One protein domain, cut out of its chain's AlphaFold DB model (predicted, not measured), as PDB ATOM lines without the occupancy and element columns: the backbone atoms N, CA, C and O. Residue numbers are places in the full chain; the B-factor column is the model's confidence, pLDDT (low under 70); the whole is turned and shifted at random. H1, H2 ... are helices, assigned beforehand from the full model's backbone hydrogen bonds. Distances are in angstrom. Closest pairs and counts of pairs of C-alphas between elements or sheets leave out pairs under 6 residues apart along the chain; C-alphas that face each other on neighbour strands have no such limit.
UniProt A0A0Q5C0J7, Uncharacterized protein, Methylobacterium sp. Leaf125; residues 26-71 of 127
ATOM      1  N   THR A  26     172.814 142.375 146.920       69.50
ATOM      2  CA  THR A  26     171.440 142.878 146.793       69.50
ATOM      3  C   THR A  26     171.173 143.483 145.415       69.50
ATOM      4  O   THR A  26     170.134 143.195 144.819       69.50
ATOM      5  N   ASP A  27     172.096 144.280 144.878       76.88
ATOM      6  CA  ASP A  27     171.927 144.918 143.567       76.88
ATOM      7  C   ASP A  27     172.027 143.897 142.433       76.88
ATOM      8  O   ASP A  27     171.246 143.943 141.477       76.88
ATOM      9  N   LEU A  28     172.904 142.903 142.587       78.56
ATOM     10  CA  LEU A  28     173.006 141.786 141.654       78.56
ATOM     11  C   LEU A  28     171.714 140.957 141.605       78.56
ATOM     12  O   LEU A  28     171.226 140.608 140.527       78.56
ATOM     13  N   TYR A  29     171.113 140.682 142.766       82.44
ATOM     14  CA  TYR A  29     169.840 139.966 142.847       82.44
ATOM     15  C   TYR A  29     168.699 140.718 142.147       82.44
ATOM     16  O   TYR A  29     167.890 140.098 141.447       82.44
ATOM     17  N   LEU A  30     168.630 142.041 142.306       86.56
ATOM     18  CA  LEU A  30     167.629 142.872 141.633       86.56
ATOM     19  C   LEU A  30     167.838 142.884 140.115       86.56
ATOM     20  O   LEU A  30     166.892 142.628 139.369       86.56
ATOM     21  N   TRP A  31     169.078 143.064 139.656       89.12
ATOM     22  CA  TRP A  31     169.405 142.981 138.233       89.12
ATOM     23  C   TRP A  31     169.030 141.615 137.633       89.12
ATOM     24  O   TRP A  31     168.395 141.546 136.576       89.12
ATOM     25  N   ALA A  32     169.342 140.514 138.323       89.56
ATOM     26  CA  ALA A  32     169.020 139.169 137.850       89.56
ATOM     27  C   ALA A  32     167.500 138.947 137.726       89.56
ATOM     28  O   ALA A  32     167.036 138.276 136.795       89.56
ATOM     29  N   GLN A  33     166.703 139.530 138.630       89.81
ATOM     30  CA  GLN A  33     165.243 139.505 138.521       89.81
ATOM     31  C   GLN A  33     164.738 140.253 137.288       89.81
ATOM     32  O   GLN A  33     163.855 139.731 136.599       89.81
ATOM     33  N   ASP A  34     165.311 141.415 136.977       92.75
ATOM     34  CA  ASP A  34     164.946 142.199 135.796       92.75
ATOM     35  C   ASP A  34     165.237 141.430 134.501       92.75
ATOM     36  O   ASP A  34     164.359 141.296 133.640       92.75
ATOM     37  N   GLN A  35     166.419 140.812 134.388       94.12
ATOM     38  CA  GLN A  35     166.752 139.967 133.234       94.12
ATOM     39  C   GLN A  35     165.797 138.768 133.116       94.12
ATOM     40  O   GLN A  35     165.303 138.441 132.029       94.12
ATOM     41  N   ALA A  36     165.448 138.135 134.241       93.19
ATOM     42  CA  ALA A  36     164.478 137.047 134.260       93.19
ATOM     43  C   ALA A  36     163.061 137.514 133.870       93.19
ATOM     44  O   ALA A  36     162.311 136.757 133.243       93.19
ATOM     45  N   ALA A  37     162.675 138.745 134.210       94.62
ATOM     46  CA  ALA A  37     161.414 139.340 133.782       94.62
ATOM     47  C   ALA A  37     161.384 139.553 132.258       94.62
ATOM     48  O   ALA A  37     160.408 139.155 131.615       94.62
ATOM     49  N   LEU A  38     162.468 140.068 131.660       95.94
ATOM     50  CA  LEU A  38     162.599 140.219 130.202       95.94
ATOM     51  C   LEU A  38     162.473 138.874 129.471       95.94
ATOM     52  O   LEU A  38     161.726 138.760 128.490       95.94
ATOM     53  N   LEU A  39     163.136 137.832 129.983       94.69
ATOM     54  CA  LEU A  39     163.059 136.474 129.438       94.69
ATOM     55  C   LEU A  39     161.634 135.907 129.504       94.69
ATOM     56  O   LEU A  39     161.125 135.405 128.497       94.69
ATOM     57  N   ARG A  40     160.957 136.022 130.655       96.38
ATOM     58  CA  ARG A  40     159.567 135.554 130.830       96.38
ATOM     59  C   ARG A  40     158.590 136.303 129.928       96.38
ATOM     60  O   ARG A  40     157.695 135.684 129.354       96.38
ATOM     61  N   ALA A  41     158.802 137.604 129.743       96.75
ATOM     62  CA  ALA A  41     158.035 138.443 128.827       96.75
ATOM     63  C   ALA A  41     158.383 138.205 127.342       96.75
ATOM     64  O   ALA A  41     157.772 138.814 126.465       96.75
ATOM     65  N   LYS A  42     159.347 137.322 127.035       95.38
ATOM     66  CA  LYS A  42     159.853 137.032 125.680       95.38
ATOM     67  C   LYS A  42     160.406 138.266 124.952       95.38
ATOM     68  O   LYS A  42     160.492 138.264 123.723       95.38
ATOM     69  N   ARG A  43     160.837 139.286 125.696       95.62
ATOM     70  CA  ARG A  43     161.407 140.545 125.191       95.62
ATOM     71  C   ARG A  43     162.889 140.391 124.837       95.62
ATOM     72  O   ARG A  43     163.749 141.085 125.359       95.62
ATOM     73  N   ARG A  44     163.205 139.444 123.947       90.88
ATOM     74  CA  ARG A  44     164.594 139.068 123.613       90.88
ATOM     75  C   ARG A  44     165.424 140.208 123.022       90.88
ATOM     76  O   ARG A  44     166.641 140.171 123.144       90.88
ATOM     77  N   GLN A  45     164.781 141.174 122.363       92.75
ATOM     78  CA  GLN A  45     165.453 142.341 121.788       92.75
ATOM     79  C   GLN A  45     165.946 143.344 122.838       92.75
ATOM     80  O   GLN A  45     166.770 144.188 122.517       92.75
ATOM     81  N   ASP A  46     165.425 143.262 124.063       92.38
ATOM     82  CA  ASP A  46     165.769 144.170 125.158       92.38
ATOM     83  C   ASP A  46     166.844 143.570 126.084       92.38
ATOM     84  O   ASP A  46     167.187 144.172 127.095       92.38
ATOM     85  N   ILE A  47     167.356 142.378 125.754       91.81
ATOM     86  CA  ILE A  47     168.403 141.688 126.511       91.81
ATOM     87  C   ILE A  47     169.756 142.009 125.881       91.81
ATOM     88  O   ILE A  47     169.990 141.703 124.708       91.81
ATOM     89  N   ASP A  48     170.660 142.553 126.690       92.62
ATOM     90  CA  ASP A  48     172.083 142.562 126.374       92.62
ATOM     91  C   ASP A  48     172.654 141.166 126.639       92.62
ATOM     92  O   ASP A  48     172.986 140.793 127.765       92.62
ATOM     93  N   TRP A  49     172.702 140.352 125.586       91.44
ATOM     94  CA  TRP A  49     173.160 138.968 125.680       91.44
ATOM     95  C   TRP A  49     174.629 138.848 126.071       91.44
ATOM     96  O   TRP A  49     174.999 137.831 126.654       91.44
ATOM     97  N   HIS A  50     175.451 139.845 125.732       87.38
ATOM     98  CA  HIS A  50     176.872 139.812 126.046       87.38
ATOM     99  C   HIS A  50     177.061 140.006 127.545       87.38
ATOM    100  O   HIS A  50     177.558 139.107 128.218       87.38
ATOM    101  N   HIS A  51     176.512 141.098 128.074       83.69
ATOM    102  CA  HIS A  51     176.569 141.405 129.498       83.69
ATOM    103  C   HIS A  51     175.909 140.302 130.343       83.69
ATOM    104  O   HIS A  51     176.489 139.836 131.320       83.69
ATOM    105  N   LEU A  52     174.735 139.797 129.940       88.88
ATOM    106  CA  LEU A  52     174.089 138.690 130.653       88.88
ATOM    107  C   LEU A  52     174.981 137.440 130.706       88.88
ATOM    108  O   LEU A  52     175.038 136.772 131.735       88.88
ATOM    109  N   ALA A  53     175.662 137.096 129.611       89.62
ATOM    110  CA  ALA A  53     176.553 135.940 129.590       89.62
ATOM    111  C   ALA A  53     177.784 136.141 130.485       89.62
ATOM    112  O   ALA A  53     178.160 135.209 131.196       89.62
ATOM    113  N   GLU A  54     178.383 137.332 130.470       85.88
ATOM    114  CA  GLU A  54     179.544 137.668 131.300       85.88
ATOM    115  C   GLU A  54     179.220 137.592 132.793       85.88
ATOM    116  O   GLU A  54     179.940 136.936 133.549       85.88
ATOM    117  N   GLU A  55     178.092 138.164 133.214       87.19
ATOM    118  CA  GLU A  55     177.697 138.157 134.624       87.19
ATOM    119  C   GLU A  55     177.353 136.742 135.112       87.19
ATOM    120  O   GLU A  55     177.770 136.306 136.186       87.19
ATOM    121  N   MET A  56     176.680 135.949 134.271       90.00
ATOM    122  CA  MET A  56     176.428 134.539 134.574       90.00
ATOM    123  C   MET A  56     177.726 133.732 134.720       90.00
ATOM    124  O   MET A  56     177.784 132.822 135.548       90.00
ATOM    125  N   GLN A  57     178.762 134.035 133.932       89.25
ATOM    126  CA  GLN A  57     180.072 133.392 134.063       89.25
ATOM    127  C   GLN A  57     180.773 133.790 135.363       89.25
ATOM    128  O   GLN A  57     181.340 132.920 136.026       89.25
ATOM    129  N   ARG A  58     180.714 135.071 135.747       85.06
ATOM    130  CA  ARG A  58     181.298 135.577 136.997       85.06
ATOM    131  C   ARG A  58     180.695 134.876 138.216       85.06
ATOM    132  O   ARG A  58     181.437 134.249 138.971       85.06
ATOM    133  N   LEU A  59     179.366 134.845 138.307       85.12
ATOM    134  CA  LEU A  59     178.626 134.138 139.359       85.12
ATOM    135  C   LEU A  59     178.967 132.643 139.445       85.12
ATOM    136  O   LEU A  59     179.092 132.070 140.528       85.12
ATOM    137  N   GLN A  60     179.117 131.977 138.297       87.38
ATOM    138  CA  GLN A  60     179.489 130.560 138.261       87.38
ATOM    139  C   GLN A  60     180.908 130.317 138.775       87.38
ATOM    140  O   GLN A  60     181.140 129.323 139.464       87.38
ATOM    141  N   ILE A  61     181.855 131.192 138.428       86.06
ATOM    142  CA  ILE A  61     183.244 131.092 138.884       86.06
ATOM    143  C   ILE A  61     183.317 131.328 140.393       86.06
ATOM    144  O   ILE A  61     183.955 130.537 141.082       86.06
ATOM    145  N   GLU A  62     182.639 132.352 140.906       84.38
ATOM    146  CA  GLU A  62     182.583 132.648 142.341       84.38
ATOM    147  C   GLU A  62     182.054 131.450 143.140       84.38
ATOM    148  O   GLU A  62     182.765 130.892 143.979       84.38
ATOM    149  N   GLY A  63     180.874 130.939 142.772       85.62
ATOM    150  CA  GLY A  63     180.298 129.771 143.437       85.62
ATOM    151  C   GLY A  63     181.178 128.518 143.335       85.62
ATOM    152  O   GLY A  63     181.213 127.699 144.255       85.62
ATOM    153  N   LEU A  64     181.932 128.358 142.241       86.88
ATOM    154  CA  LEU A  64     182.869 127.246 142.075       86.88
ATOM    155  C   LEU A  64     184.080 127.350 143.021       86.88
ATOM    156  O   LEU A  64     184.546 126.330 143.540       86.88
ATOM    157  N   LEU A  65     184.588 128.563 143.249       85.38
ATOM    158  CA  LEU A  65     185.707 128.821 144.160       85.38
ATOM    159  C   LEU A  65     185.312 128.632 145.636       85.38
ATOM    160  O   LEU A  65     186.143 128.187 146.439       85.38
ATOM    161  N   ASP A  66     184.045 128.874 145.973       85.69
ATOM    162  CA  ASP A  66     183.501 128.627 147.310       85.69
ATOM    163  C   ASP A  66     183.443 127.137 147.648       85.69
ATOM    164  O   ASP A  66     183.946 126.702 148.694       85.69
ATOM    165  N   VAL A  67     182.871 126.333 146.745       85.75
ATOM    166  CA  VAL A  67     182.630 124.902 146.986       85.75
ATOM    167  C   VAL A  67     183.884 124.038 146.849       85.75
ATOM    168  O   VAL A  67     183.936 122.941 147.408       85.75
ATOM    169  N   GLY A  68     184.893 124.495 146.100       86.50
ATOM    170  CA  GLY A  68     186.057 123.697 145.721       86.50
ATOM    171  C   GLY A  68     187.377 124.215 146.298       86.50
ATOM    172  O   GLY A  68     188.053 125.001 145.634       86.50
ATOM    173  N   PRO A  69     187.858 123.710 147.454       81.38
ATOM    174  CA  PRO A  69     189.147 124.120 148.020       81.38
ATOM    175  C   PRO A  69     190.334 123.915 147.069       81.38
ATOM    176  O   PRO A  69     191.272 124.707 147.079       81.38
ATOM    177  N   SER A  70     190.289 122.875 146.228       86.25
ATOM    178  CA  SER A  70     191.322 122.581 145.225       86.25
ATOM    179  C   SER A  70     191.350 123.577 144.065       86.25
ATOM    180  O   SER A  70     192.376 123.703 143.401       86.25
ATOM    181  N   LEU A  71     190.251 124.294 143.823       88.19
ATOM    182  CA  LEU A  71     190.140 125.274 142.744       88.19
ATOM    183  C   LEU A  71     190.586 126.672 143.172       88.19
ATOM    184  O   LEU A  71     190.869 127.494 142.309       88.19
TER     185      LEU A  71
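Overview. This is residues 26 to 71 of the 127 residues of an uncharacterized protein of Methylobacterium sp. Leaf125 (UniProt A0A0Q5C0J7). The longest helix, H2, is a long arm, and the shorter H1 is set at a slant to its first part; the chain folds back between them through residues 41 to 48, in a loose pair of helices. The last residues of H2, 62 to 67, and residues 68 to 70 after it stick out free. The printed part has 46 residues with two named helices, H1 then H2, and no named strand; the class is all helix. The whole is loose, with a radius of gyration of the C-alphas of 13.1 A, and elongated, spanning 40 by 21 by 15 A.

Arrangement. Begin with H2, residues 49 to 67, and look from it to H1, residues 26 to 40. The two are close but not clearly touching, with 1 pair of C-alphas within 8 A. That closest pair is Gln 35 and Leu 52, whose C-alphas are 7.9 A apart. Their centres are 14.4 A apart. Their lines stand at a steep tilt of 51 degrees, and they run opposite ways. In both H1 and H2, every O i to N i+4 pair is within hydrogen-bond range.

Along the chain. Find C-alpha 49 of Trp 49 at (173.160, 138.968, 125.680); from there H2 runs 27.2 A to C-alpha 67 of Val 67 at (182.630, 124.902, 146.986). Then find C-alpha 26 of Thr 26 at (171.440, 142.878, 146.793), where H1 begins; it runs 21.2 A to C-alpha 40 of Arg 40.

Size, cuts and confidence. The two C-alphas farthest apart are those of Ala 41 and Ser 70, at 40.4 A. The link from H1 to H2 is short, with 8 residues, and the printed part has no cut. Residues 62 to 70, of which 62 to 67 belong to H2, stand free; the body without them spans 37 by 21 by 12 A. The mean pLDDT of the printed part is 88.4, and one residue, Thr 26, is under 70.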